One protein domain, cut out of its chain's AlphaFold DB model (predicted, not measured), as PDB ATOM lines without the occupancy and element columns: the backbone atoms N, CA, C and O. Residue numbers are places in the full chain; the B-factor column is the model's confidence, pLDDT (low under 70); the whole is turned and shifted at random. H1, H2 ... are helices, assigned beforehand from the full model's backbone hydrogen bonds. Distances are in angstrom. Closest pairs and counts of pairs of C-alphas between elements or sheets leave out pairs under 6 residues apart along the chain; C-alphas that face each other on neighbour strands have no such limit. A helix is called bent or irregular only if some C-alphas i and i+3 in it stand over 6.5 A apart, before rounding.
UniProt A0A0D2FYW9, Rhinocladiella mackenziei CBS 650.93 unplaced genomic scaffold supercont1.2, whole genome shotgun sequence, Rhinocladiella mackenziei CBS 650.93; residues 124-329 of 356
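This is residues 124 to 329 of the 356 residues of an uncharacterized protein of Rhinocladiella mackenziei CBS 650.93 (UniProt A0A0D2FYW9). This is a long rod of helices: H7, bent into the arms H7a and H7b, runs along it, with H4 packed on H7a and H1 beside both arms. H5 and H6 fold back as a small head on H4 at one end of the rod; in its other half H3 packs on H7b, and H2 folds back from H1 along the outside. You have 206 printed residues with seven named helices, H1 to H7 in chain order, and no named strand. The class is all helix; the whole is loose, with a radius of gyration of the C-alphas of 22.2 A, and spans 74 by 32 by 26 A.

Find C-alpha 286 at (-36.870, 29.946, 9.311), where H7, residues 286 to 323, begins. By its hydrogen bonds it was assigned as one helix, but it is bent: C-alphas 310 and 313 are 6.6 A apart. Its arms are H7a, residues 286 to 310, 37.1 A long, and H7b, residues 313 to 323, ending with C-alpha 323 at (-60.661, 7.839, -37.019). H4, residues 219 to 255, is 51.0 A long. H1, residues 125 to 156, is 46.0 A long from C-alpha 125 at (-49.646, 3.186, -47.911), with a kink of 30 degrees near residue 150. H2, residues 161 to 189, is 42.5 A long, with a kink of 28 degrees near residue 168. The shorter ones are H3, residues 193 to 205, H5, residues 260 to 271, and H6, residues 275 to 280. H5 is irregular: C-alphas 261 and 264 are 7.3 A apart.

H1, H2, H3, H4, H7a and H7b form a bundle, helices side by side. Start at H7a: it touches H4, closest at the C-alphas of Asp 249 and Ser 292, 5.1 A, opposite ways at a shallow tilt of 32 degrees, only just short of steep. H1 touches H7a with residues 144 to 156 alone, closest at C-alphas 156 and 297, 6.2 A. H1 touches H7b with residues 130 to 141 alone, closest at C-alphas 134 and 318, 5.4 A. H1 touches H4 with residues 132 to 147 alone, closest at C-alphas 139 and 222, 5.3 A. H3 touches H7b, closest at C-alphas 204 and 315, 4.9 A. Among the hairpins, H1 and H2 have C-alphas 150 and 164 closest, 6.7 A; H2 and H3 only just touch, with 3 pairs of C-alphas within 8 A, closest 182 and 195, 6.4 A. In the hairpins H4 and H5, and H5 and H6, look at C-alphas 250 and 263, 7.0 A, and 269 and 277, 5.5 A, the closest. H2 and H4 are apart. Every O i to N i+4 pair is within hydrogen-bond range in H3, H6 and H7b; the others have 26 of 28 in H1, 22 of 25 in H2, 31 of 33 in H4, 6 of 8 in H5 and 18 of 21 in H7a.

The two C-alphas farthest apart, Pro 282 and Lys 329, are 74.3 A apart. The printed part has no cut. Residues 206 to 218 make the long link from H3 to H4; the other links are tight. The model's mean pLDDT over the printed part is 74.2, and residues 182 to 227 are among those under 70.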
ATOM      1  N   ASN A 124     -52.735   0.820 -49.654       60.50
ATOM      2  CA  ASN A 124     -52.359   0.447 -48.280       60.50
ATOM      3  C   ASN A 124     -51.347   1.415 -47.631       60.50
ATOM      4  O   ASN A 124     -51.269   1.492 -46.405       60.50
ATOM      5  N   GLY A 125     -50.635   2.227 -48.422       63.38
ATOM      6  CA  GLY A 125     -49.646   3.186 -47.911       63.38
ATOM      7  C   GLY A 125     -50.221   4.235 -46.949       63.38
ATOM      8  O   GLY A 125     -49.552   4.623 -45.994       63.38
ATOM      9  N   ARG A 126     -51.489   4.641 -47.130       67.81
ATOM     10  CA  ARG A 126     -52.174   5.557 -46.196       67.81
ATOM     11  C   ARG A 126     -52.372   4.920 -44.821       67.81
ATOM     12  O   ARG A 126     -52.141   5.575 -43.814       67.81
ATOM     13  N   VAL A 127     -52.749   3.642 -44.775       69.44
ATOM     14  CA  VAL A 127     -52.944   2.905 -43.517       69.44
ATOM     15  C   VAL A 127     -51.619   2.764 -42.771       69.44
ATOM     16  O   VAL A 127     -51.564   3.003 -41.570       69.44
ATOM     17  N   VAL A 128     -50.534   2.456 -43.483       68.19
ATOM     18  CA  VAL A 128     -49.190   2.339 -42.895       68.19
ATOM     19  C   VAL A 128     -48.687   3.674 -42.355       68.19
ATOM     20  O   VAL A 128     -48.143   3.721 -41.251       68.19
ATOM     21  N   ALA A 129     -48.902   4.767 -43.092       71.31
ATOM     22  CA  ALA A 129     -48.547   6.110 -42.641       71.31
ATOM     23  C   ALA A 129     -49.328   6.508 -41.378       71.31
ATOM     24  O   ALA A 129     -48.728   6.986 -40.416       71.31
ATOM     25  N   ILE A 130     -50.640   6.241 -41.343       74.88
ATOM     26  CA  ILE A 130     -51.480   6.502 -40.167       74.88
ATOM     27  C   ILE A 130     -51.017   5.650 -38.980       74.88
ATOM     28  O   ILE A 130     -50.776   6.202 -37.913       74.88
ATOM     29  N   CYS A 131     -50.794   4.342 -39.148       69.44
ATOM     30  CA  CYS A 131     -50.267   3.483 -38.080       69.44
ATOM     31  C   CYS A 131     -48.927   3.999 -37.535       69.44
ATOM     32  O   CYS A 131     -48.737   4.069 -36.323       69.44
ATOM     33  N   THR A 132     -48.019   4.414 -38.418       72.81
ATOM     34  CA  THR A 132     -46.707   4.950 -38.027       72.81
ATOM     35  C   THR A 132     -46.846   6.244 -37.220       72.81
ATOM     36  O   THR A 132     -46.159   6.409 -36.211       72.81
ATOM     37  N   LEU A 133     -47.766   7.134 -37.610       76.12
ATOM     38  CA  LEU A 133     -48.083   8.358 -36.868       76.12
ATOM     39  C   LEU A 133     -48.681   8.044 -35.494       76.12
ATOM     40  O   LEU A 133     -48.250   8.621 -34.501       76.12
ATOM     41  N   LEU A 134     -49.630   7.108 -35.423       73.75
ATOM     42  CA  LEU A 134     -50.260   6.680 -34.171       73.75
ATOM     43  C   LEU A 134     -49.229   6.152 -33.165       73.75
ATOM     44  O   LEU A 134     -49.264   6.495 -31.987       73.75
ATOM     45  N   ILE A 135     -48.262   5.372 -33.640       73.00
ATOM     46  CA  ILE A 135     -47.170   4.852 -32.811       73.00
ATOM     47  C   ILE A 135     -46.208   5.959 -32.371       73.00
ATOM     48  O   ILE A 135     -45.739   5.957 -31.231       73.00
ATOM     49  N   ALA A 136     -45.910   6.918 -33.250       74.69
ATOM     50  CA  ALA A 136     -45.117   8.082 -32.874       74.69
ATOM     51  C   ALA A 136     -45.830   8.902 -31.787       74.69
ATOM     52  O   ALA A 136     -45.205   9.267 -30.794       74.69
ATOM     53  N   ALA A 137     -47.138   9.130 -31.928       79.69
ATOM     54  CA  ALA A 137     -47.939   9.846 -30.943       79.69
ATOM     55  C   ALA A 137     -48.013   9.114 -29.595       79.69
ATOM     56  O   ALA A 137     -47.857   9.741 -28.549       79.69
ATOM     57  N   GLU A 138     -48.159   7.787 -29.594       75.88
ATOM     58  CA  GLU A 138     -48.101   6.996 -28.361       75.88
ATOM     59  C   GLU A 138     -46.749   7.122 -27.651       75.88
ATOM     60  O   GLU A 138     -46.717   7.253 -26.428       75.88
ATOM     61  N   ALA A 139     -45.636   7.153 -28.387       72.31
ATOM     62  CA  ALA A 139     -44.329   7.396 -27.786       72.31
ATOM     63  C   ALA A 139     -44.237   8.804 -27.170       72.31
ATOM     64  O   ALA A 139     -43.759   8.946 -26.047       72.31
ATOM     65  N   ILE A 140     -44.736   9.837 -27.850       81.31
ATOM     66  CA  ILE A 140     -44.731  11.219 -27.339       81.31
ATOM     67  C   ILE A 140     -45.452  11.317 -25.987       81.31
ATOM     68  O   ILE A 140     -44.948  11.953 -25.057       81.31
ATOM     69  N   LEU A 141     -46.606  10.659 -25.869       78.06
ATOM     70  CA  LEU A 141     -47.432  10.651 -24.660       78.06
ATOM     71  C   LEU A 141     -46.825   9.754 -23.571       78.06
ATOM     72  O   LEU A 141     -46.670  10.169 -22.422       78.06
ATOM     73  N   GLY A 142     -46.421   8.536 -23.935       72.88
ATOM     74  CA  GLY A 142     -45.892   7.545 -23.001       72.88
ATOM     75  C   GLY A 142     -44.574   7.972 -22.357       72.88
ATOM     76  O   GLY A 142     -44.402   7.820 -21.148       72.88
ATOM     77  N   PHE A 143     -43.653   8.558 -23.127       76.06
ATOM     78  CA  PHE A 143     -42.367   9.015 -22.590       76.06
ATOM     79  C   PHE A 143     -42.484  10.293 -21.756       76.06
ATOM     80  O   PHE A 143     -41.691  10.468 -20.832       76.06
ATOM     81  N   SER A 144     -43.499  11.135 -22.001       77.75
ATOM     82  CA  SER A 144     -43.827  12.242 -21.093       77.75
ATOM     83  C   SER A 144     -44.089  11.717 -19.679       77.75
ATOM     84  O   SER A 144     -43.548  12.238 -18.708       77.75
ATOM     85  N   TYR A 145     -44.865  10.640 -19.553       76.38
ATOM     86  CA  TYR A 145     -45.148  10.032 -18.254       76.38
ATOM     87  C   TYR A 145     -43.933   9.285 -17.689       76.38
ATOM     88  O   TYR A 145     -43.495   9.575 -16.580       76.38
ATOM     89  N   LEU A 146     -43.339   8.365 -18.457       75.06
ATOM     90  CA  LEU A 146     -42.270   7.488 -17.961       75.06
ATOM     91  C   LEU A 146     -41.033   8.243 -17.453       75.06
ATOM     92  O   LEU A 146     -40.343   7.733 -16.573       75.06
ATOM     93  N   ILE A 147     -40.745   9.425 -18.003       80.06
ATOM     94  CA  ILE A 147     -39.555  10.204 -17.644       80.06
ATOM     95  C   ILE A 147     -39.882  11.284 -16.613       80.06
ATOM     96  O   ILE A 147     -39.169  11.404 -15.620       80.06
ATOM     97  N   PHE A 148     -40.950  12.061 -16.815       82.75
ATOM     98  CA  PHE A 148     -41.201  13.250 -15.993       82.75
ATOM     99  C   PHE A 148     -42.061  12.975 -14.759       82.75
ATOM    100  O   PHE A 148     -41.954  13.712 -13.781       82.75
ATOM    101  N   TYR A 149     -42.866  11.909 -14.744       82.12
ATOM    102  CA  TYR A 149     -43.648  11.536 -13.562       82.12
ATOM    103  C   TYR A 149     -42.784  11.090 -12.364       82.12
ATOM    104  O   TYR A 149     -43.052  11.546 -11.245       82.12
ATOM    105  N   PRO A 150     -41.720  10.274 -12.544       82.12
ATOM    106  CA  PRO A 150     -40.751  10.017 -11.480       82.12
ATOM    107  C   PRO A 150     -40.127  11.313 -10.956       82.12
ATOM    108  O   PRO A 150     -40.119  11.534  -9.749       82.12
ATOM    109  N   SER A 151     -39.680  12.200 -11.855       84.06
ATOM    110  CA  SER A 151     -39.064  13.478 -11.482       84.06
ATOM    111  C   SER A 151     -40.009  14.370 -10.676       84.06
ATOM    112  O   SER A 151     -39.617  14.879  -9.631       84.06
ATOM    113  N   LEU A 152     -41.272  14.491 -11.097       85.25
ATOM    114  CA  LEU A 152     -42.314  15.196 -10.345       85.25
ATOM    115  C   LEU A 152     -42.499  14.587  -8.948       85.25
ATOM    116  O   LEU A 152     -42.582  15.304  -7.951       85.25
ATOM    117  N   THR A 153     -42.556  13.256  -8.870       82.12
ATOM    118  CA  THR A 153     -42.810  12.534  -7.619       82.12
ATOM    119  C   THR A 153     -41.678  12.707  -6.611       82.12
ATOM    120  O   THR A 153     -41.951  12.912  -5.424       82.12
ATOM    121  N   THR A 154     -40.428  12.666  -7.076       83.62
ATOM    122  CA  THR A 154     -39.248  12.889  -6.233       83.62
ATOM    123  C   THR A 154     -39.179  14.322  -5.716       83.62
ATOM    124  O   THR A 154     -38.839  14.522  -4.555       83.62
ATOM    125  N   SER A 155     -39.541  15.315  -6.535       80.31
ATOM    126  CA  SER A 155     -39.491  16.726  -6.130       80.31
ATOM    127  C   SER A 155     -40.626  17.142  -5.184       80.31
ATOM    128  O   SER A 155     -40.410  18.005  -4.337       80.31
ATOM    129  N   LEU A 156     -41.830  16.565  -5.310       79.19
ATOM    130  CA  LEU A 156     -43.007  17.015  -4.544       79.19
ATOM    131  C   LEU A 156     -43.392  16.111  -3.368       79.19
ATOM    132  O   LEU A 156     -43.869  16.621  -2.355       79.19
ATOM    133  N   PHE A 157     -43.253  14.788  -3.504       77.12
ATOM    134  CA  PHE A 157     -43.944  13.851  -2.612       77.12
ATOM    135  C   PHE A 157     -43.013  12.985  -1.772       77.12
ATOM    136  O   PHE A 157     -43.212  12.896  -0.564       77.12
ATOM    137  N   THR A 158     -42.058  12.282  -2.386       76.31
ATOM    138  CA  THR A 158     -41.262  11.274  -1.668       76.31
ATOM    139  C   THR A 158     -39.872  11.112  -2.265       76.31
ATOM    140  O   THR A 158     -39.745  10.879  -3.466       76.31
ATOM    141  N   THR A 159     -38.848  11.107  -1.414       75.56
ATOM    142  CA  THR A 159     -37.468  10.746  -1.778       75.56
ATOM    143  C   THR A 159     -37.224   9.233  -1.754       75.56
ATOM    144  O   THR A 159     -36.238   8.768  -2.320       75.56
ATOM    145  N   ASP A 160     -38.129   8.454  -1.147       79.88
ATOM    146  CA  ASP A 160     -38.000   6.997  -1.032       79.88
ATOM    147  C   ASP A 160     -38.176   6.295  -2.396       79.88
ATOM    148  O   ASP A 160     -39.266   6.352  -2.986       79.88
ATOM    149  N   PRO A 161     -37.173   5.539  -2.880       75.75
ATOM    150  CA  PRO A 161     -37.232   4.906  -4.197       75.75
ATOM    151  C   PRO A 161     -38.304   3.808  -4.288       75.75
ATOM    152  O   PRO A 161     -38.954   3.679  -5.322       75.75
ATOM    153  N   MET A 162     -38.561   3.047  -3.214       77.44
ATOM    154  CA  MET A 162     -39.589   1.990  -3.235       77.44
ATOM    155  C   MET A 162     -41.004   2.541  -3.444       77.44
ATOM    156  O   MET A 162     -41.779   1.968  -4.210       77.44
ATOM    157  N   LYS A 163     -41.346   3.661  -2.796       73.06
ATOM    158  CA  LYS A 163     -42.667   4.294  -2.952       73.06
ATOM    159  C   LYS A 163     -42.842   4.865  -4.356       73.06
ATOM    160  O   LYS A 163     -43.934   4.791  -4.916       73.06
ATOM    161  N   LEU A 164     -41.765   5.390  -4.936       77.56
ATOM    162  CA  LEU A 164     -41.752   5.880  -6.308       77.56
ATOM    163  C   LEU A 164     -41.999   4.749  -7.312       77.56
ATOM    164  O   LEU A 164     -42.863   4.885  -8.178       77.56
ATOM    165  N   VAL A 165     -41.302   3.616  -7.167       78.12
ATOM    166  CA  VAL A 165     -41.501   2.451  -8.043       78.12
ATOM    167  C   VAL A 165     -42.924   1.916  -7.903       78.12
ATOM    168  O   VAL A 165     -43.591   1.727  -8.913       78.12
ATOM    169  N   ALA A 166     -43.450   1.787  -6.684       79.69
ATOM    170  CA  ALA A 166     -44.825   1.333  -6.465       79.69
ATOM    171  C   ALA A 166     -45.878   2.211  -7.175       79.69
ATOM    172  O   ALA A 166     -46.855   1.690  -7.713       79.69
ATOM    173  N   ARG A 167     -45.671   3.536  -7.235       76.44
ATOM    174  CA  ARG A 167     -46.550   4.455  -7.984       76.44
ATOM    175  C   ARG A 167     -46.456   4.264  -9.500       76.44
ATOM    176  O   ARG A 167     -47.455   4.454 -10.186       76.44
ATOM    177  N   LEU A 168     -45.288   3.884 -10.017       72.88
ATOM    178  CA  LEU A 168     -45.086   3.574 -11.437       72.88
ATOM    179  C   LEU A 168     -45.613   2.187 -11.818       72.88
ATOM    180  O   LEU A 168     -46.068   2.002 -12.942       72.88
ATOM    181  N   GLU A 169     -45.596   1.214 -10.907       75.00
ATOM    182  CA  GLU A 169     -46.084  -0.141 -11.196       75.00
ATOM    183  C   GLU A 169     -47.570  -0.162 -11.569       75.00
ATOM    184  O   GLU A 169     -47.978  -0.945 -12.425       75.00
ATOM    185  N   GLY A 170     -48.378   0.759 -11.027       72.44
ATOM    186  CA  GLY A 170     -49.781   0.911 -11.426       72.44
ATOM    187  C   GLY A 170     -49.954   1.110 -12.939       72.44
ATOM    188  O   GLY A 170     -50.859   0.532 -13.551       72.44
ATOM    189  N   TYR A 171     -49.031   1.840 -13.575       65.19
ATOM    190  CA  TYR A 171     -49.014   2.014 -15.025       65.19
ATOM    191  C   TYR A 171     -48.774   0.682 -15.756       65.19
ATOM    192  O   TYR A 171     -49.484   0.372 -16.720       65.19
ATOM    193  N   TRP A 172     -47.829  -0.140 -15.299       63.28
ATOM    194  CA  TRP A 172     -47.497  -1.427 -15.921       63.28
ATOM    195  C   TRP A 172     -48.551  -2.508 -15.677       63.28
ATOM    196  O   TRP A 172     -48.893  -3.250 -16.601       63.28
ATOM    197  N   ILE A 173     -49.139  -2.561 -14.482       69.50
ATOM    198  CA  ILE A 173     -50.187  -3.531 -14.126       69.50
ATOM    199  C   ILE A 173     -51.404  -3.339 -15.005       69.50
ATOM    200  O   ILE A 173     -51.889  -4.285 -15.632       69.50
ATOM    201  N   ALA A 174     -51.866  -2.097 -15.126       65.62
ATOM    202  CA  ALA A 174     -52.958  -1.846 -16.027       65.62
ATOM    203  C   ALA A 174     -52.538  -2.288 -17.455       65.62
ATOM    204  O   ALA A 174     -53.399  -2.733 -18.211       65.62
ATOM    205  N   CYS A 175     -51.240  -2.206 -17.858       66.94
ATOM    206  CA  CYS A 175     -50.744  -2.437 -19.242       66.94
ATOM    207  C   CYS A 175     -50.990  -3.881 -19.612       66.94
ATOM    208  O   CYS A 175     -51.574  -4.145 -20.664       66.94
ATOM    209  N   ALA A 176     -50.671  -4.771 -18.681       62.81
ATOM    210  CA  ALA A 176     -51.002  -6.177 -18.766       62.81
ATOM    211  C   ALA A 176     -52.514  -6.389 -18.963       62.81
ATOM    212  O   ALA A 176     -52.911  -6.994 -19.958       62.81
ATOM    213  N   ILE A 177     -53.363  -5.815 -18.103       72.31
ATOM    214  CA  ILE A 177     -54.827  -6.010 -18.160       72.31
ATOM    215  C   ILE A 177     -55.412  -5.521 -19.494       72.31
ATOM    216  O   ILE A 177     -56.137  -6.253 -20.171       72.31
ATOM    217  N   GLY A 178     -55.055  -4.306 -19.917       62.50
ATOM    218  CA  GLY A 178     -55.524  -3.731 -21.178       62.50
ATOM    219  C   GLY A 178     -55.091  -4.553 -22.392       62.50
ATOM    220  O   GLY A 178     -55.892  -4.775 -23.296       62.50
ATOM    221  N   SER A 179     -53.853  -5.059 -22.401       64.81
ATOM    222  CA  SER A 179     -53.347  -5.871 -23.515       64.81
ATOM    223  C   SER A 179     -54.135  -7.169 -23.711       64.81
ATOM    224  O   SER A 179     -54.382  -7.566 -24.848       64.81
ATOM    225  N   ILE A 180     -54.601  -7.780 -22.617       70.19
ATOM    226  CA  ILE A 180     -55.418  -8.995 -22.649       70.19
ATOM    227  C   ILE A 180     -56.799  -8.682 -23.233       70.19
ATOM    228  O   ILE A 180     -57.242  -9.361 -24.160       70.19
ATOM    229  N   ILE A 181     -57.454  -7.621 -22.748       71.75
ATOM    230  CA  ILE A 181     -58.802  -7.231 -23.193       71.75
ATOM    231  C   ILE A 181     -58.778  -6.834 -24.673       71.75
ATOM    232  O   ILE A 181     -59.486  -7.426 -25.488       71.75
ATOM    233  N   PHE A 182     -57.929  -5.878 -25.053       63.62
ATOM    234  CA  PHE A 182     -57.856  -5.403 -26.437       63.62
ATOM    235  C   PHE A 182     -57.301  -6.465 -27.396       63.62
ATOM    236  O   PHE A 182     -57.736  -6.531 -28.547       63.62
ATOM    237  N   GLY A 183     -56.397  -7.337 -26.934       60.47
ATOM    238  CA  GLY A 183     -55.905  -8.477 -27.710       60.47
ATOM    239  C   GLY A 183     -57.009  -9.490 -28.017       60.47
ATOM    240  O   GLY A 183     -57.145  -9.938 -29.162       60.47
ATOM    241  N   PHE A 184     -57.857  -9.791 -27.030       69.56
ATOM    242  CA  PHE A 184     -59.019 -10.656 -27.213       69.56
ATOM    243  C   PHE A 184     -60.051 -10.034 -28.165       69.56
ATOM    244  O   PHE A 184     -60.473 -10.683 -29.125       69.56
ATOM    245  N   PHE A 185     -60.396  -8.757 -27.964       65.88
ATOM    246  CA  PHE A 185     -61.321  -8.025 -28.839       65.88
ATOM    247  C   PHE A 185     -60.825  -7.978 -30.295       65.88
ATOM    248  O   PHE A 185     -61.578  -8.307 -31.212       65.88
ATOM    249  N   SER A 186     -59.547  -7.658 -30.519       59.66
ATOM    250  CA  SER A 186     -58.954  -7.606 -31.863       59.66
ATOM    251  C   SER A 186     -59.018  -8.963 -32.576       59.66
ATOM    252  O   SER A 186     -59.428  -9.052 -33.738       59.66
ATOM    253  N   THR A 187     -58.710 -10.046 -31.853       64.00
ATOM    254  CA  THR A 187     -58.757 -11.414 -32.394       64.00
ATOM    255  C   THR A 187     -60.187 -11.839 -32.736       64.00
ATOM    256  O   THR A 187     -60.418 -12.485 -33.761       64.00
ATOM    257  N   ARG A 188     -61.166 -11.456 -31.905       65.38
ATOM    258  CA  ARG A 188     -62.565 -11.879 -32.055       65.38
ATOM    259  C   ARG A 188     -63.311 -11.144 -33.165       65.38
ATOM    260  O   ARG A 188     -64.109 -11.781 -33.857       65.38
ATOM    261  N   TYR A 189     -63.071  -9.842 -33.323       59.91
ATOM    262  CA  TYR A 189     -63.824  -8.988 -34.248       59.91
ATOM    263  C   TYR A 189     -63.097  -8.716 -35.570       59.91
ATOM    264  O   TYR A 189     -63.730  -8.271 -36.527       59.91
ATOM    265  N   ARG A 190     -61.794  -9.036 -35.679       59.53
ATOM    266  CA  ARG A 190     -60.957  -8.727 -36.861       59.53
ATOM    267  C   ARG A 190     -61.057  -7.251 -37.279       59.53
ATOM    268  O   ARG A 190     -60.941  -6.915 -38.459       59.53
ATOM    269  N   THR A 191     -61.298  -6.374 -36.308       56.34
ATOM    270  CA  THR A 191     -61.381  -4.924 -36.461       56.34
ATOM    271  C   THR A 191     -60.328  -4.294 -35.558       56.34
ATOM    272  O   THR A 191     -60.344  -4.453 -34.345       56.34
ATOM    273  N   VAL A 192     -59.368  -3.593 -36.162       59.47
ATOM    274  CA  VAL A 192     -58.270  -2.931 -35.430       59.47
ATOM    275  C   VAL A 192     -58.583  -1.445 -35.193       59.47
ATOM    276  O   VAL A 192     -58.084  -0.841 -34.251       59.47
ATOM    277  N   ARG A 193     -59.478  -0.866 -36.005       54.91
ATOM    278  CA  ARG A 193     -59.857   0.555 -35.972       54.91
ATOM    279  C   ARG A 193     -60.555   0.965 -34.676       54.91
ATOM    280  O   ARG A 193     -60.130   1.929 -34.056       54.91
ATOM    281  N   GLU A 194     -61.605   0.248 -34.273       55.84
ATOM    282  CA  GLU A 194     -62.385   0.584 -33.072       55.84
ATOM    283  C   GLU A 194     -61.549   0.427 -31.789       55.84
ATOM    284  O   GLU A 194     -61.512   1.377 -31.009       55.84
ATOM    285  N   PRO A 195     -60.774  -0.665 -31.592       57.78
ATOM    286  CA  PRO A 195     -59.851  -0.775 -30.461       57.78
ATOM    287  C   PRO A 195     -58.775   0.314 -30.425       57.78
ATOM    288  O   PRO A 195     -58.451   0.802 -29.347       57.78
ATOM    289  N   LEU A 196     -58.220   0.710 -31.579       60.47
ATOM    290  CA  LEU A 196     -57.209   1.770 -31.645       60.47
ATOM    291  C   LEU A 196     -57.809   3.147 -31.355       60.47
ATOM    292  O   LEU A 196     -57.235   3.891 -30.571       60.47
ATOM    293  N   ALA A 197     -58.960   3.484 -31.941       50.84
ATOM    294  CA  ALA A 197     -59.627   4.761 -31.697       50.84
ATOM    295  C   ALA A 197     -60.072   4.890 -30.233       50.84
ATOM    296  O   ALA A 197     -59.810   5.915 -29.607       50.84
ATOM    297  N   VAL A 198     -60.657   3.831 -29.660       56.06
ATOM    298  CA  VAL A 198     -60.980   3.759 -28.226       56.06
ATOM    299  C   VAL A 198     -59.705   3.853 -27.384       56.06
ATOM    300  O   VAL A 198     -59.678   4.605 -26.416       56.06
ATOM    301  N   GLY A 199     -58.631   3.170 -27.787       52.06
ATOM    302  CA  GLY A 199     -57.316   3.254 -27.156       52.06
ATOM    303  C   GLY A 199     -56.788   4.686 -27.081       52.06
ATOM    304  O   GLY A 199     -56.545   5.164 -25.983       52.06
ATOM    305  N   PHE A 200     -56.689   5.396 -28.208       53.19
ATOM    306  CA  PHE A 200     -56.191   6.779 -28.259       53.19
ATOM    307  C   PHE A 200     -57.120   7.796 -27.593       53.19
ATOM    308  O   PHE A 200     -56.637   8.798 -27.061       53.19
ATOM    309  N   LEU A 201     -58.437   7.563 -27.604       48.25
ATOM    310  CA  LEU A 201     -59.395   8.387 -26.862       48.25
ATOM    311  C   LEU A 201     -59.167   8.252 -25.357       48.25
ATOM    312  O   LEU A 201     -59.087   9.266 -24.672       48.25
ATOM    313  N   ILE A 202     -58.977   7.018 -24.882       52.34
ATOM    314  CA  ILE A 202     -58.598   6.716 -23.498       52.34
ATOM    315  C   ILE A 202     -57.223   7.328 -23.174       52.34
ATOM    316  O   ILE A 202     -57.068   7.933 -22.121       52.34
ATOM    317  N   THR A 203     -56.248   7.281 -24.087       46.84
ATOM    318  CA  THR A 203     -54.929   7.919 -23.904       46.84
ATOM    319  C   THR A 203     -54.992   9.444 -23.833       46.84
ATOM    320  O   THR A 203     -54.231  10.075 -23.102       46.84
ATOM    321  N   SER A 204     -55.877  10.063 -24.612       39.56
ATOM    322  CA  SER A 204     -56.000  11.523 -24.670       39.56
ATOM    323  C   SER A 204     -56.734  12.074 -23.450       39.56
ATOM    324  O   SER A 204     -56.344  13.120 -22.936       39.56
ATOM    325  N   SER A 205     -57.727  11.351 -22.921       41.38
ATOM    326  CA  SER A 205     -58.323  11.660 -21.612       41.38
ATOM    327  C   SER A 205     -57.345  11.405 -20.459       41.38
ATOM    328  O   SER A 205     -57.375  12.091 -19.440       41.38
ATOM    329  N   MET A 206     -56.392  10.500 -20.663       41.12
ATOM    330  CA  MET A 206     -55.316  10.193 -19.732       41.12
ATOM    331  C   MET A 206     -54.200  11.256 -19.633       41.12
ATOM    332  O   MET A 206     -53.350  11.167 -18.750       41.12
ATOM    333  N   VAL A 207     -54.206  12.311 -20.459       43.47
ATOM    334  CA  VAL A 207     -53.370  13.513 -20.235       43.47
ATOM    335  C   VAL A 207     -53.951  14.402 -19.112       43.47
ATOM    336  O   VAL A 207     -53.293  15.332 -18.649       43.47
ATOM    337  N   SER A 208     -55.151  14.083 -18.608       40.53
ATOM    338  CA  SER A 208     -55.728  14.637 -17.369       40.53
ATOM    339  C   SER A 208     -55.817  13.633 -16.207       40.53
ATOM    340  O   SER A 208     -55.962  14.076 -15.079       40.53
ATOM    341  N   ASP A 209     -55.652  12.326 -16.447       33.62
ATOM    342  CA  ASP A 209     -55.217  11.329 -15.451       33.62
ATOM    343  C   ASP A 209     -54.851   9.988 -16.139       33.62
ATOM    344  O   ASP A 209     -55.709   9.223 -16.564       33.62
ATOM    345  N   SER A 210     -53.537   9.778 -16.286       43.94
ATOM    346  CA  SER A 210     -52.661   8.629 -16.635       43.94
ATOM    347  C   SER A 210     -53.110   7.380 -17.437       43.94
ATOM    348  O   SER A 210     -53.744   6.492 -16.876       43.94
ATOM    349  N   GLY A 211     -52.525   7.177 -18.647       33.44
ATOM    350  CA  GLY A 211     -52.238   5.879 -19.316       33.44
ATOM    351  C   GLY A 211     -52.260   5.705 -20.880       33.44
ATOM    352  O   GLY A 211     -53.061   6.265 -21.609       33.44
ATOM    353  N   ARG A 212     -51.377   4.785 -21.346       46.38
ATOM    354  CA  ARG A 212     -51.516   3.699 -22.389       46.38
ATOM    355  C   ARG A 212     -51.550   4.027 -23.891       46.38
ATOM    356  O   ARG A 212     -52.141   5.023 -24.223       46.38
ATOM    357  N   LEU A 213     -51.105   3.226 -24.892       44.38
ATOM    358  CA  LEU A 213     -50.362   1.940 -25.070       44.38
ATOM    359  C   LEU A 213     -50.015   1.741 -26.582       44.38
ATOM    360  O   LEU A 213     -50.870   2.059 -27.405       44.38
ATOM    361  N   SER A 214     -48.887   1.106 -26.980       33.78
ATOM    362  CA  SER A 214     -48.775   0.372 -28.279       33.78
ATOM    363  C   SER A 214     -47.631  -0.678 -28.371       33.78
ATOM    364  O   SER A 214     -46.663  -0.634 -27.623       33.78
ATOM    365  N   SER A 215     -47.775  -1.669 -29.264       30.14
ATOM    366  CA  SER A 215     -47.100  -2.985 -29.334       30.14
ATOM    367  C   SER A 215     -45.758  -3.063 -30.109       30.14
ATOM    368  O   SER A 215     -45.352  -2.156 -30.831       30.14
ATOM    369  N   LEU A 216     -45.061  -4.200 -29.940       32.19
ATOM    370  CA  LEU A 216     -43.630  -4.493 -30.191       32.19
ATOM    371  C   LEU A 216     -43.099  -4.501 -31.648       32.19
ATOM    372  O   LEU A 216     -41.975  -4.947 -31.863       32.19
ATOM    373  N   SER A 217     -43.807  -3.969 -32.648       34.59
ATOM    374  CA  SER A 217     -43.294  -3.966 -34.039       34.59
ATOM    375  C   SER A 217     -42.613  -2.664 -34.491       34.59
ATOM    376  O   SER A 217     -42.185  -2.581 -35.636       34.59
ATOM    377  N   TYR A 218     -42.445  -1.662 -33.618       45.88
ATOM    378  CA  TYR A 218     -41.979  -0.325 -34.033       45.88
ATOM    379  C   TYR A 218     -40.985   0.331 -33.068       45.88
ATOM    380  O   TYR A 218     -41.088   1.515 -32.740       45.88
ATOM    381  N   LEU A 219     -39.988  -0.430 -32.612       47.88
ATOM    382  CA  LEU A 219     -38.960   0.089 -31.701       47.88
ATOM    383  C   LEU A 219     -38.218   1.312 -32.284       47.88
ATOM    384  O   LEU A 219     -37.852   2.210 -31.534       47.88
ATOM    385  N   SER A 220     -38.049   1.387 -33.610       53.25
ATOM    386  CA  SER A 220     -37.351   2.486 -34.291       53.25
ATOM    387  C   SER A 220     -38.140   3.800 -34.272       53.25
ATOM    388  O   SER A 220     -37.630   4.794 -33.761       53.25
ATOM    389  N   THR A 221     -39.389   3.818 -34.753       60.94
ATOM    390  CA  THR A 221     -40.240   5.026 -34.752       60.94
ATOM    391  C   THR A 221     -40.490   5.525 -33.333       60.94
ATOM    392  O   THR A 221     -40.392   6.726 -33.071       60.94
ATOM    393  N   ARG A 222     -40.725   4.598 -32.393       65.69
ATOM    394  CA  ARG A 222     -40.857   4.930 -30.972       65.69
ATOM    395  C   ARG A 222     -39.586   5.562 -30.418       65.69
ATOM    396  O   ARG A 222     -39.681   6.562 -29.718       65.69
ATOM    397  N   ALA A 223     -38.411   5.021 -30.739       61.00
ATOM    398  CA  ALA A 223     -37.142   5.578 -30.281       61.00
ATOM    399  C   ALA A 223     -36.864   6.977 -30.865       61.00
ATOM    400  O   ALA A 223     -36.400   7.847 -30.125       61.00
ATOM    401  N   VAL A 224     -37.178   7.230 -32.149       65.06
ATOM    402  CA  VAL A 224     -37.055   8.583 -32.737       65.06
ATOM    403  C   VAL A 224     -37.945   9.565 -31.977       65.06
ATOM    404  O   VAL A 224     -37.458  10.573 -31.471       65.06
ATOM    405  N   ALA A 225     -39.240   9.263 -31.866       69.75
ATOM    406  CA  ALA A 225     -40.199  10.156 -31.226       69.75
ATOM    407  C   ALA A 225     -39.844  10.397 -29.750       69.75
ATOM    408  O   ALA A 225     -39.820  11.539 -29.299       69.75
ATOM    409  N   ALA A 226     -39.467   9.341 -29.024       67.62
ATOM    410  CA  ALA A 226     -39.050   9.429 -27.630       67.62
ATOM    411  C   ALA A 226     -37.847  10.356 -27.437       67.62
ATOM    412  O   ALA A 226     -37.876  11.231 -26.576       67.62
ATOM    413  N   THR A 227     -36.792  10.190 -28.236       68.12
ATOM    414  CA  THR A 227     -35.550  10.966 -28.077       68.12
ATOM    415  C   THR A 227     -35.746  12.444 -28.396       68.12
ATOM    416  O   THR A 227     -35.287  13.296 -27.635       68.12
ATOM    417  N   VAL A 228     -36.478  12.755 -29.469       79.38
ATOM    418  CA  VAL A 228     -36.786  14.137 -29.859       79.38
ATOM    419  C   VAL A 228     -37.646  14.825 -28.802       79.38
ATOM    420  O   VAL A 228     -37.281  15.893 -28.312       79.38
ATOM    421  N   PHE A 229     -38.752  14.203 -28.391       80.31
ATOM    422  CA  PHE A 229     -39.678  14.835 -27.451       80.31
ATOM    423  C   PHE A 229     -39.148  14.890 -26.024       80.31
ATOM    424  O   PHE A 229     -39.387  15.881 -25.345       80.31
ATOM    425  N   THR A 230     -38.352  13.912 -25.583       78.62
ATOM    426  CA  THR A 230     -37.672  13.997 -24.278       78.62
ATOM    427  C   THR A 230     -36.786  15.239 -24.206       78.62
ATOM    428  O   THR A 230     -36.809  15.946 -23.201       78.62
ATOM    429  N   ALA A 231     -36.048  15.553 -25.277       78.31
ATOM    430  CA  ALA A 231     -35.223  16.756 -25.326       78.31
ATOM    431  C   ALA A 231     -36.069  18.043 -25.325       78.31
ATOM    432  O   ALA A 231     -35.733  18.986 -24.610       78.31
ATOM    433  N   ILE A 232     -37.177  18.071 -26.075       85.50
ATOM    434  CA  ILE A 232     -38.108  19.214 -26.106       85.50
ATOM    435  C   ILE A 232     -38.718  19.450 -24.721       85.50
ATOM    436  O   ILE A 232     -38.678  20.570 -24.216       85.50
ATOM    437  N   TYR A 233     -39.238  18.402 -24.081       84.94
ATOM    438  CA  TYR A 233     -39.827  18.485 -22.748       84.94
ATOM    439  C   TYR A 233     -38.801  18.891 -21.690       84.94
ATOM    440  O   TYR A 233     -39.105  19.733 -20.851       84.94
ATOM    441  N   ALA A 234     -37.573  18.368 -21.754       84.81
ATOM    442  CA  ALA A 234     -36.505  18.759 -20.839       84.81
ATOM    443  C   ALA A 234     -36.126  20.242 -20.996       84.81
ATOM    444  O   ALA A 234     -35.964  20.948 -20.001       84.81
ATOM    445  N   ALA A 235     -36.029  20.737 -22.235       85.62
ATOM    446  CA  ALA A 235     -35.750  22.146 -22.508       85.62
ATOM    447  C   ALA A 235     -36.898  23.060 -22.047       85.62
ATOM    448  O   ALA A 235     -36.655  24.092 -21.416       85.62
ATOM    449  N   ALA A 236     -38.146  22.664 -22.314       88.31
ATOM    450  CA  ALA A 236     -39.332  23.383 -21.860       88.31
ATOM    451  C   ALA A 236     -39.391  23.439 -20.328       88.31
ATOM    452  O   ALA A 236     -39.582  24.519 -19.773       88.31
ATOM    453  N   LEU A 237     -39.158  22.310 -19.653       88.44
ATOM    454  CA  LEU A 237     -39.137  22.226 -18.196       88.44
ATOM    455  C   LEU A 237     -38.067  23.140 -17.603       88.44
ATOM    456  O   LEU A 237     -38.385  23.948 -16.741       88.44
ATOM    457  N   ARG A 238     -36.825  23.078 -18.096       88.25
ATOM    458  CA  ARG A 238     -35.735  23.931 -17.601       88.25
ATOM    459  C   ARG A 238     -36.052  25.419 -17.762       88.25
ATOM    460  O   ARG A 238     -35.940  26.172 -16.809       88.25
ATOM    461  N   THR A 239     -36.558  25.816 -18.927       90.12
ATOM    462  CA  THR A 239     -36.954  27.212 -19.186       90.12
ATOM    463  C   THR A 239     -38.110  27.673 -18.287       90.12
ATOM    464  O   THR A 239     -38.237  28.862 -17.991       90.12
ATOM    465  N   GLN A 240     -39.006  26.765 -17.884       89.25
ATOM    466  CA  GLN A 240     -40.060  27.084 -16.918       89.25
ATOM    467  C   GLN A 240     -39.524  27.151 -15.493       89.25
ATOM    468  O   GLN A 240     -39.880  28.090 -14.797       89.25
ATOM    469  N   LEU A 241     -38.653  26.229 -15.083       88.25
ATOM    470  CA  LEU A 241     -38.051  26.236 -13.750       88.25
ATOM    471  C   LEU A 241     -37.226  27.503 -13.520       88.25
ATOM    472  O   LEU A 241     -37.453  28.198 -12.536       88.25
ATOM    473  N   ASP A 242     -36.371  27.878 -14.471       85.75
ATOM    474  CA  ASP A 242     -35.537  29.082 -14.353       85.75
ATOM    475  C   ASP A 242     -36.387  30.362 -14.203       85.75
ATOM    476  O   ASP A 242     -36.002  31.296 -13.505       85.75
ATOM    477  N   ARG A 243     -37.573  30.409 -14.831       87.50
ATOM    478  CA  ARG A 243     -38.477  31.571 -14.766       87.50
ATOM    479  C   ARG A 243     -39.416  31.542 -13.561       87.50
ATOM    480  O   ARG A 243     -39.566  32.549 -12.877       87.50
ATOM    481  N   LYS A 244     -40.091  30.415 -13.333       89.19
ATOM    482  CA  LYS A 244     -41.153  30.291 -12.330       89.19
ATOM    483  C   LYS A 244     -40.591  30.215 -10.926       89.19
ATOM    484  O   LYS A 244     -41.097  30.935 -10.074       89.19
ATOM    485  N   THR A 245     -39.544  29.423 -10.703       86.88
ATOM    486  CA  THR A 245     -38.960  29.249  -9.370       86.88
ATOM    487  C   THR A 245     -38.468  30.588  -8.823       86.88
ATOM    488  O   THR A 245     -38.907  31.006  -7.760       86.88
ATOM    489  N   ALA A 246     -37.702  31.350  -9.615       85.19
ATOM    490  CA  ALA A 246     -37.248  32.680  -9.211       85.19
ATOM    491  C   ALA A 246     -38.410  33.650  -8.910       85.19
ATOM    492  O   ALA A 246     -38.359  34.366  -7.915       85.19
ATOM    493  N   SER A 247     -39.469  33.666  -9.734       89.25
ATOM    494  CA  SER A 247     -40.603  34.578  -9.512       89.25
ATOM    495  C   SER A 247     -41.435  34.222  -8.274       89.25
ATOM    496  O   SER A 247     -41.678  35.098  -7.448       89.25
ATOM    497  N   TYR A 248     -41.803  32.947  -8.096       90.25
ATOM    498  CA  TYR A 248     -42.638  32.495  -6.978       90.25
ATOM    499  C   TYR A 248     -41.884  32.607  -5.651       90.25
ATOM    500  O   TYR A 248     -42.457  33.059  -4.661       90.25
ATOM    501  N   ASP A 249     -40.596  32.259  -5.636       88.44
ATOM    502  CA  ASP A 249     -39.770  32.380  -4.434       88.44
ATOM    503  C   ASP A 249     -39.561  33.851  -4.063       88.44
ATOM    504  O   ASP A 249     -39.606  34.202  -2.885       88.44
ATOM    505  N   SER A 250     -39.395  34.737  -5.055       86.69
ATOM    506  CA  SER A 250     -39.254  36.170  -4.789       86.69
ATOM    507  C   SER A 250     -40.515  36.791  -4.189       86.69
ATOM    508  O   SER A 250     -40.427  37.562  -3.234       86.69
ATOM    509  N   GLU A 251     -41.688  36.416  -4.700       88.88
ATOM    510  CA  GLU A 251     -42.977  36.891  -4.200       88.88
ATOM    511  C   GLU A 251     -43.245  36.369  -2.783       88.88
ATOM    512  O   GLU A 251     -43.635  37.134  -1.900       88.88
ATOM    513  N   ALA A 252     -42.950  35.091  -2.533       89.38
ATOM    514  CA  ALA A 252     -43.106  34.479  -1.218       89.38
ATOM    515  C   ALA A 252     -42.143  35.067  -0.177       89.38
ATOM    516  O   ALA A 252     -42.561  35.362   0.943       89.38
ATOM    517  N   ALA A 253     -40.876  35.289  -0.539       87.62
ATOM    518  CA  ALA A 253     -39.878  35.858   0.362       87.62
ATOM    519  C   ALA A 253     -40.200  37.314   0.737       87.62
ATOM    520  O   ALA A 253     -40.113  37.684   1.910       87.62
ATOM    521  N   LEU A 254     -40.627  38.131  -0.234       88.38
ATOM    522  CA  LEU A 254     -41.071  39.505   0.019       88.38
ATOM    523  C   LEU A 254     -42.361  39.538   0.850       88.38
ATOM    524  O   LEU A 254     -42.454  40.315   1.800       88.38
ATOM    525  N   GLY A 255     -43.322  38.660   0.549       87.00
ATOM    526  CA  GLY A 255     -44.559  38.514   1.324       87.00
ATOM    527  C   GLY A 255     -44.323  38.066   2.771       87.00
ATOM    528  O   GLY A 255     -45.077  38.443   3.665       87.00
ATOM    529  N   ALA A 256     -43.245  37.321   3.021       86.81
ATOM    530  CA  ALA A 256     -42.814  36.904   4.353       86.81
ATOM    531  C   ALA A 256     -41.976  37.965   5.104       86.81
ATOM    532  O   ALA A 256     -41.584  37.727   6.247       86.81
ATOM    533  N   GLY A 257     -41.732  39.134   4.499       85.75
ATOM    534  CA  GLY A 257     -41.072  40.276   5.140       85.75
ATOM    535  C   GLY A 257     -39.564  40.383   4.902       85.75
ATOM    536  O   GLY A 257     -38.893  41.118   5.628       85.75
ATOM    537  N   LEU A 258     -39.010  39.679   3.907       87.06
ATOM    538  CA  LEU A 258     -37.594  39.810   3.558       87.06
ATOM    539  C   LEU A 258     -37.302  41.214   2.975       87.06
ATOM    540  O   LEU A 258     -38.020  41.667   2.079       87.06
ATOM    541  N   PRO A 259     -36.230  41.903   3.409       86.75
ATOM    542  CA  PRO A 259     -35.809  43.160   2.798       86.75
ATOM    543  C   PRO A 259     -35.443  42.980   1.319       86.75
ATOM    544  O   PRO A 259     -34.692  42.072   0.967       86.75
ATOM    545  N   VAL A 260     -35.884  43.903   0.455       85.06
ATOM    546  CA  VAL A 260     -35.623  43.863  -1.002       85.06
ATOM    547  C   VAL A 260     -34.121  43.805  -1.325       85.06
ATOM    548  O   VAL A 260     -33.717  43.163  -2.289       85.06
ATOM    549  N   ALA A 261     -33.281  44.421  -0.486       87.56
ATOM    550  CA  ALA A 261     -31.824  44.408  -0.637       87.56
ATOM    551  C   ALA A 261     -31.194  43.013  -0.443       87.56
ATOM    552  O   ALA A 261     -30.159  42.726  -1.038       87.56
ATOM    553  N   SER A 262     -31.821  42.143   0.355       86.50
ATOM    554  CA  SER A 262     -31.340  40.784   0.644       86.50
ATOM    555  C   SER A 262     -31.870  39.739  -0.343       86.50
ATOM    556  O   SER A 262     -31.443  38.586  -0.305       86.50
ATOM    557  N   LEU A 263     -32.795  40.117  -1.233       85.06
ATOM    558  CA  LEU A 263     -33.537  39.187  -2.084       85.06
ATOM    559  C   LEU A 263     -32.644  38.416  -3.064       85.06
ATOM    560  O   LEU A 263     -32.769  37.201  -3.185       85.06
ATOM    561  N   THR A 264     -31.726  39.090  -3.757       86.25
ATOM    562  CA  THR A 264     -30.822  38.437  -4.721       86.25
ATOM    563  C   THR A 264     -29.833  37.496  -4.043       86.25
ATOM    564  O   THR A 264     -29.581  36.409  -4.560       86.25
ATOM    565  N   ALA A 265     -29.309  37.878  -2.874       85.50
ATOM    566  CA  ALA A 265     -28.429  37.027  -2.074       85.50
ATOM    567  C   ALA A 265     -29.179  35.796  -1.535       85.50
ATOM    568  O   ALA A 265     -28.668  34.680  -1.617       85.50
ATOM    569  N   PHE A 266     -30.417  35.989  -1.064       86.62
ATOM    570  CA  PHE A 266     -31.294  34.908  -0.624       86.62
ATOM    571  C   PHE A 266     -31.611  33.933  -1.757       86.62
ATOM    572  O   PHE A 266     -31.377  32.742  -1.597       86.62
ATOM    573  N   LEU A 267     -32.087  34.413  -2.910       85.81
ATOM    574  CA  LEU A 267     -32.430  33.551  -4.047       85.81
ATOM    575  C   LEU A 267     -31.206  32.804  -4.585       85.81
ATOM    576  O   LEU A 267     -31.315  31.628  -4.924       85.81
ATOM    577  N   GLY A 268     -30.039  33.455  -4.623       84.81
ATOM    578  CA  GLY A 268     -28.782  32.813  -4.999       84.81
ATOM    579  C   GLY A 268     -28.460  31.617  -4.104       84.81
ATOM    580  O   GLY A 268     -28.258  30.523  -4.620       84.81
ATOM    581  N   ALA A 269     -28.487  31.809  -2.782       85.31
ATOM    582  CA  ALA A 269     -28.202  30.759  -1.802       85.31
ATOM    583  C   ALA A 269     -29.308  29.686  -1.719       85.31
ATOM    584  O   ALA A 269     -29.028  28.495  -1.570       85.31
ATOM    585  N   PHE A 270     -30.572  30.096  -1.844       85.75
ATOM    586  CA  PHE A 270     -31.741  29.223  -1.747       85.75
ATOM    587  C   PHE A 270     -31.819  28.247  -2.925       85.75
ATOM    588  O   PHE A 270     -31.992  27.043  -2.722       85.75
ATOM    589  N   LEU A 271     -31.620  28.736  -4.153       84.06
ATOM    590  CA  LEU A 271     -31.692  27.912  -5.363       84.06
ATOM    591  C   LEU A 271     -30.503  26.951  -5.499       84.06
ATOM    592  O   LEU A 271     -30.655  25.880  -6.088       84.06
ATOM    593  N   THR A 272     -29.337  27.287  -4.939       85.62
ATOM    594  CA  THR A 272     -28.174  26.383  -4.881       85.62
ATOM    595  C   THR A 272     -28.211  25.414  -3.702       85.62
ATOM    596  O   THR A 272     -27.329  24.563  -3.606       85.62
ATOM    597  N   ASN A 273     -29.228  25.501  -2.836       82.25
ATOM    598  CA  ASN A 273     -29.342  24.722  -1.600       82.25
ATOM    599  C   ASN A 273     -28.130  24.903  -0.659       82.25
ATOM    600  O   ASN A 273     -27.716  23.968   0.022       82.25
ATOM    601  N   ASP A 274     -27.544  26.103  -0.631       85.81
ATOM    602  CA  ASP A 274     -26.374  26.401   0.195       85.81
ATOM    603  C   ASP A 274     -26.817  26.898   1.580       85.81
ATOM    604  O   ASP A 274     -27.210  28.054   1.765       85.81
ATOM    605  N   ALA A 275     -26.796  25.987   2.557       81.25
ATOM    606  CA  ALA A 275     -27.234  26.254   3.923       81.25
ATOM    607  C   ALA A 275     -26.352  27.286   4.647       81.25
ATOM    608  O   ALA A 275     -26.870  28.078   5.438       81.25
ATOM    609  N   ASP A 276     -25.050  27.314   4.357       83.06
ATOM    610  CA  ASP A 276     -24.112  28.238   4.996       83.06
ATOM    611  C   ASP A 276     -24.305  29.656   4.449       83.06
ATOM    612  O   ASP A 276     -24.358  30.628   5.212       83.06
ATOM    613  N   ALA A 277     -24.503  29.775   3.133       82.25
ATOM    614  CA  ALA A 277     -24.813  31.048   2.495       82.25
ATOM    615  C   ALA A 277     -26.177  31.604   2.940       82.25
ATOM    616  O   ALA A 277     -26.303  32.812   3.127       82.25
ATOM    617  N   LEU A 278     -27.178  30.750   3.186       80.25
ATOM    618  CA  LEU A 278     -28.495  31.165   3.690       80.25
ATOM    619  C   LEU A 278     -28.431  31.798   5.087       80.25
ATOM    620  O   LEU A 278     -29.165  32.751   5.352       80.25
ATOM    621  N   MET A 279     -27.551  31.311   5.968       78.25
ATOM    622  CA  MET A 279     -27.369  31.886   7.310       78.25
ATOM    623  C   MET A 279     -26.635  33.232   7.299       78.25
ATOM    624  O   MET A 279     -26.756  34.004   8.248       78.25
ATOM    625  N   GLN A 280     -25.887  33.531   6.235       83.25
ATOM    626  CA  GLN A 280     -25.173  34.800   6.072       83.25
ATOM    627  C   GLN A 280     -26.082  35.935   5.579       83.25
ATOM    628  O   GLN A 280     -25.704  37.103   5.674       83.25
ATOM    629  N   VAL A 281     -27.270  35.622   5.048       82.12
ATOM    630  CA  VAL A 281     -28.173  36.633   4.488       82.12
ATOM    631  C   VAL A 281     -28.894  37.396   5.613       82.12
ATOM    632  O   VAL A 281     -29.653  36.800   6.384       82.12
ATOM    633  N   PRO A 282     -28.739  38.732   5.695       81.31
ATOM    634  CA  PRO A 282     -29.405  39.532   6.715       81.31
ATOM    635  C   PRO A 282     -30.930  39.487   6.575       81.31
ATOM    636  O   PRO A 282     -31.473  39.767   5.503       81.31
ATOM    637  N   GLY A 283     -31.621  39.190   7.679       78.75
ATOM    638  CA  GLY A 283     -33.087  39.170   7.745       78.75
ATOM    639  C   GLY A 283     -33.736  37.834   7.374       78.75
ATOM    640  O   GLY A 283     -34.961  37.762   7.344       78.75
ATOM    641  N   VAL A 284     -32.954  36.776   7.121       83.06
ATOM    642  CA  VAL A 284     -33.501  35.431   6.903       83.06
ATOM    643  C   VAL A 284     -33.986  34.834   8.217       83.06
ATOM    644  O   VAL A 284     -33.240  34.693   9.185       83.06
ATOM    645  N   THR A 285     -35.253  34.435   8.233       87.12
ATOM    646  CA  THR A 285     -35.859  33.662   9.313       87.12
ATOM    647  C   THR A 285     -36.256  32.274   8.803       87.12
ATOM    648  O   THR A 285     -36.542  32.101   7.612       87.12
ATOM    649  N   PRO A 286     -36.366  31.268   9.689       84.50
ATOM    650  CA  PRO A 286     -36.870  29.946   9.311       84.50
ATOM    651  C   PRO A 286     -38.268  29.985   8.673       84.50
ATOM    652  O   PRO A 286     -38.597  29.131   7.852       84.50
ATOM    653  N   THR A 287     -39.089  30.987   9.008       86.81
ATOM    654  CA  THR A 287     -40.417  31.185   8.410       86.81
ATOM    655  C   THR A 287     -40.344  31.653   6.954       86.81
ATOM    656  O   THR A 287     -41.127  31.174   6.132       86.81
ATOM    657  N   ILE A 288     -39.383  32.513   6.595       87.06
ATOM    658  CA  ILE A 288     -39.133  32.929   5.200       87.06
ATOM    659  C   ILE A 288     -38.645  31.735   4.369       87.06
ATOM    660  O   ILE A 288     -39.104  31.520   3.246       87.06
ATOM    661  N   VAL A 289     -37.772  30.900   4.935       86.38
ATOM    662  CA  VAL A 289     -37.298  29.677   4.265       86.38
ATOM    663  C   VAL A 289     -38.448  28.687   4.054       86.38
ATOM    664  O   VAL A 289     -38.595  28.140   2.964       86.38
ATOM    665  N   ALA A 290     -39.302  28.480   5.061       87.94
ATOM    666  CA  ALA A 290     -40.438  27.565   4.961       87.94
ATOM    667  C   ALA A 290     -41.492  28.024   3.935       87.94
ATOM    668  O   ALA A 290     -42.010  27.200   3.177       87.94
ATOM    669  N   THR A 291     -41.793  29.324   3.885       88.56
ATOM    670  CA  THR A 291     -42.728  29.907   2.905       88.56
ATOM    671  C   THR A 291     -42.168  29.851   1.485       88.56
ATOM    672  O   THR A 291     -42.878  29.423   0.574       88.56
ATOM    673  N   SER A 292     -40.879  30.156   1.307       88.50
ATOM    674  CA  SER A 292     -40.187  30.016   0.018       88.50
ATOM    675  C   SER A 292     -40.148  28.554  -0.445       88.50
ATOM    676  O   SER A 292     -40.429  28.260  -1.599       88.50
ATOM    677  N   LEU A 293     -39.928  27.591   0.458       88.19
ATOM    678  CA  LEU A 293     -39.964  26.161   0.119       88.19
ATOM    679  C   LEU A 293     -41.355  25.694  -0.339       88.19
ATOM    680  O   LEU A 293     -41.466  24.841  -1.223       88.19
ATOM    681  N   ALA A 294     -42.425  26.227   0.256       88.75
ATOM    682  CA  ALA A 294     -43.789  25.942  -0.182       88.75
ATOM    683  C   ALA A 294     -44.071  26.536  -1.574       88.75
ATOM    684  O   ALA A 294     -44.632  25.843  -2.428       88.75
ATOM    685  N   ALA A 295     -43.625  27.769  -1.827       90.12
ATOM    686  CA  ALA A 295     -43.731  28.421  -3.130       90.12
ATOM    687  C   ALA A 295     -42.942  27.668  -4.214       90.12
ATOM    688  O   ALA A 295     -43.476  27.403  -5.293       90.12
ATOM    689  N   MET A 296     -41.739  27.195  -3.888       87.75
ATOM    690  CA  MET A 296     -40.912  26.375  -4.768       87.75
ATOM    691  C   MET A 296     -41.635  25.087  -5.192       87.75
ATOM    692  O   MET A 296     -41.635  24.726  -6.371       87.75
ATOM    693  N   LYS A 297     -42.314  24.395  -4.264       87.81
ATOM    694  CA  LYS A 297     -43.119  23.199  -4.590       87.81
ATOM    695  C   LYS A 297     -44.247  23.517  -5.574       87.81
ATOM    696  O   LYS A 297     -44.490  22.729  -6.491       87.81
ATOM    697  N   GLN A 298     -44.899  24.668  -5.417       88.88
ATOM    698  CA  GLN A 298     -45.932  25.129  -6.343       88.88
ATOM    699  C   GLN A 298     -45.341  25.471  -7.721       88.88
ATOM    700  O   GLN A 298     -45.885  25.053  -8.745       88.88
ATOM    701  N   ALA A 299     -44.189  26.144  -7.761       90.19
ATOM    702  CA  ALA A 299     -43.475  26.449  -8.999       90.19
ATOM    703  C   ALA A 299     -43.057  25.175  -9.753       90.19
ATOM    704  O   ALA A 299     -43.195  25.112 -10.981       90.19
ATOM    705  N   PHE A 300     -42.618  24.130  -9.040       87.75
ATOM    706  CA  PHE A 300     -42.365  22.816  -9.631       87.75
ATOM    707  C   PHE A 300     -43.646  22.213 -10.217       87.75
ATOM    708  O   PHE A 300     -43.644  21.844 -11.393       87.75
ATOM    709  N   ALA A 301     -44.743  22.157  -9.451       87.44
ATOM    710  CA  ALA A 301     -46.026  21.623  -9.923       87.44
ATOM    711  C   ALA A 301     -46.479  22.297 -11.234       87.44
ATOM    712  O   ALA A 301     -46.796  21.625 -12.222       87.44
ATOM    713  N   ASP A 302     -46.419  23.627 -11.272       88.62
ATOM    714  CA  ASP A 302     -46.810  24.426 -12.430       88.62
ATOM    715  C   ASP A 302     -45.854  24.282 -13.623       88.62
ATOM    716  O   ASP A 302     -46.288  24.374 -14.777       88.62
ATOM    717  N   SER A 303     -44.564  24.052 -13.373       88.69
ATOM    718  CA  SER A 303     -43.566  23.831 -14.426       88.69
ATOM    719  C   SER A 303     -43.741  22.468 -15.089       88.69
ATOM    720  O   SER A 303     -43.677  22.370 -16.313       88.69
ATOM    721  N   PHE A 304     -44.043  21.422 -14.318       86.62
ATOM    722  CA  PHE A 304     -44.352  20.101 -14.871       86.62
ATOM    723  C   PHE A 304     -45.698  20.077 -15.608       86.62
ATOM    724  O   PHE A 304     -45.819  19.381 -16.617       86.62
ATOM    725  N   ARG A 305     -46.690  20.875 -15.182       86.38
ATOM    726  CA  ARG A 305     -47.996  20.978 -15.861       86.38
ATOM    727  C   ARG A 305     -47.863  21.345 -17.341       86.38
ATOM    728  O   ARG A 305     -48.616  20.825 -18.162       86.38
ATOM    729  N   ILE A 306     -46.890  22.191 -17.701       85.75
ATOM    730  CA  ILE A 306     -46.688  22.608 -19.098       85.75
ATOM    731  C   ILE A 306     -46.375  21.421 -20.015       85.75
ATOM    732  O   ILE A 306     -46.782  21.423 -21.173       85.75
ATOM    733  N   ILE A 307     -45.670  20.408 -19.504       86.88
ATOM    734  CA  ILE A 307     -45.229  19.245 -20.282       86.88
ATOM    735  C   ILE A 307     -46.454  18.476 -20.773       86.88
ATOM    736  O   ILE A 307     -46.571  18.168 -21.958       86.88
ATOM    737  N   TYR A 308     -47.414  18.257 -19.876       84.44
ATOM    738  CA  TYR A 308     -48.667  17.576 -20.190       84.44
ATOM    739  C   TYR A 308     -49.555  18.403 -21.130       84.44
ATOM    740  O   TYR A 308     -50.177  17.845 -22.030       84.44
ATOM    741  N   ILE A 309     -49.547  19.736 -21.008       85.00
ATOM    742  CA  ILE A 309     -50.251  20.624 -21.950       85.00
ATOM    743  C   ILE A 309     -49.656  20.517 -23.361       85.00
ATOM    744  O   ILE A 309     -50.407  20.483 -24.332       85.00
ATOM    745  N   ILE A 310     -48.327  20.432 -23.491       85.94
ATOM    746  CA  ILE A 310     -47.656  20.242 -24.788       85.94
ATOM    747  C   ILE A 310     -47.969  18.854 -25.365       85.94
ATOM    748  O   ILE A 310     -48.102  18.716 -26.579       85.94
ATOM    749  N   ALA A 311     -48.116  17.836 -24.516       81.00
ATOM    750  CA  ALA A 311     -48.424  16.469 -24.925       81.00
ATOM    751  C   ALA A 311     -49.879  16.300 -25.421       81.00
ATOM    752  O   ALA A 311     -50.123  15.586 -26.396       81.00
ATOM    753  N   ALA A 312     -50.840  16.994 -24.801       83.12
ATOM    754  CA  ALA A 312     -52.273  16.913 -25.106       83.12
ATOM    755  C   ALA A 312     -52.652  17.051 -26.603       83.12
ATOM    756  O   ALA A 312     -53.366  16.178 -27.106       83.12
ATOM    757  N   PRO A 313     -52.191  18.072 -27.361       86.75
ATOM    758  CA  PRO A 313     -52.564  18.226 -28.769       86.75
ATOM    759  C   PRO A 313     -52.096  17.055 -29.644       86.75
ATOM    760  O   PRO A 313     -52.802  16.680 -30.577       86.75
ATOM    761  N   PHE A 314     -50.958  16.424 -29.331       83.75
ATOM    762  CA  PHE A 314     -50.495  15.242 -30.066       83.75
ATOM    763  C   PHE A 314     -51.399  14.027 -29.832       83.75
ATOM    764  O   PHE A 314     -51.608  13.244 -30.759       83.75
ATOM    765  N   GLY A 315     -51.990  13.904 -28.640       77.31
ATOM    766  CA  GLY A 315     -53.032  12.912 -28.361       77.31
ATOM    767  C   GLY A 315     -54.290  13.146 -29.193       77.31
ATOM    768  O   GLY A 315     -54.758  12.232 -29.871       77.31
ATOM    769  N   VAL A 316     -54.775  14.389 -29.253       80.94
ATOM    770  CA  VAL A 316     -55.947  14.757 -30.070       80.94
ATOM    771  C   VAL A 316     -55.709  14.457 -31.554       80.94
ATOM    772  O   VAL A 316     -56.564  13.865 -32.213       80.94
ATOM    773  N   VAL A 317     -54.531  14.796 -32.083       82.81
ATOM    774  CA  VAL A 317     -54.165  14.473 -33.472       82.81
ATOM    775  C   VAL A 317     -54.125  12.960 -33.697       82.81
ATOM    776  O   VAL A 317     -54.583  12.496 -34.740       82.81
ATOM    777  N   ALA A 318     -53.642  12.178 -32.728       76.62
ATOM    778  CA  ALA A 318     -53.647  10.720 -32.814       76.62
ATOM    779  C   ALA A 318     -55.069  10.148 -32.842       76.62
ATOM    780  O   ALA A 318     -55.368   9.287 -33.664       76.62
ATOM    781  N   VAL A 319     -55.976  10.665 -32.011       75.81
ATOM    782  CA  VAL A 319     -57.398  10.286 -32.034       75.81
ATOM    783  C   VAL A 319     -58.007  10.556 -33.405       75.81
ATOM    784  O   VAL A 319     -58.613   9.666 -34.003       75.81
ATOM    785  N   ILE A 320     -57.809  11.766 -33.929       80.06
ATOM    786  CA  ILE A 320     -58.326  12.153 -35.243       80.06
ATOM    787  C   ILE A 320     -57.742  11.230 -36.320       80.06
ATOM    788  O   ILE A 320     -58.488  10.692 -37.134       80.06
ATOM    789  N   ALA A 321     -56.434  10.974 -36.297       77.81
ATOM    790  CA  ALA A 321     -55.775  10.076 -37.241       77.81
ATOM    791  C   ALA A 321     -56.304   8.632 -37.148       77.81
ATOM    792  O   ALA A 321     -56.503   7.989 -38.180       77.81
ATOM    793  N   ALA A 322     -56.602   8.135 -35.944       74.50
ATOM    794  CA  ALA A 322     -57.186   6.811 -35.735       74.50
ATOM    795  C   ALA A 322     -58.590   6.702 -36.350       74.50
ATOM    796  O   ALA A 322     -58.943   5.658 -36.910       74.50
ATOM    797  N   CYS A 323     -59.367   7.789 -36.342       75.88
ATOM    798  CA  CYS A 323     -60.661   7.839 -37.019       75.88
ATOM    799  C   CYS A 323     -60.539   7.663 -38.540       75.88
ATOM    800  O   CYS A 323     -61.464   7.127 -39.144       75.88
ATOM    801  N   PHE A 324     -59.416   8.025 -39.165       77.38
ATOM    802  CA  PHE A 324     -59.191   7.860 -40.610       77.38
ATOM    803  C   PHE A 324     -58.576   6.506 -41.004       77.38
ATOM    804  O   PHE A 324     -58.257   6.290 -42.176       77.38
ATOM    805  N   LEU A 325     -58.423   5.570 -40.062       69.31
ATOM    806  CA  LEU A 325     -57.868   4.252 -40.357       69.31
ATOM    807  C   LEU A 325     -58.831   3.425 -41.233       69.31
ATOM    808  O   LEU A 325     -59.974   3.163 -40.857       69.31
ATOM    809  N   GLY A 326     -58.360   2.993 -42.406       64.69
ATOM    810  CA  GLY A 326     -59.105   2.096 -43.295       64.69
ATOM    811  C   GLY A 326     -59.242   0.673 -42.736       64.69
ATOM    812  O   GLY A 326     -58.487   0.252 -41.860       64.69
ATOM    813  N   SER A 327     -60.208  -0.097 -43.251       63.06
ATOM    814  CA  SER A 327     -60.382  -1.505 -42.870       63.06
ATOM    815  C   SER A 327     -59.210  -2.360 -43.364       63.06
ATOM    816  O   SER A 327     -59.008  -2.508 -44.564       63.06
ATOM    817  N   VAL A 328     -58.477  -2.974 -42.431       63.91
ATOM    818  CA  VAL A 328     -57.393  -3.950 -42.691       63.91
ATOM    819  C   VAL A 328     -57.885  -5.398 -42.749       63.91
ATOM    820  O   VAL A 328     -57.090  -6.327 -42.874       63.91
ATOM    821  N   LYS A 329     -59.205  -5.619 -42.696       62.06
ATOM    822  CA  LYS A 329     -59.804  -6.962 -42.658       62.06
ATOM    823  C   LYS A 329     -59.384  -7.830 -43.851       62.06
ATOM    824  O   LYS A 329     -59.194  -9.028 -43.688       62.06
TER     825      LYS A 329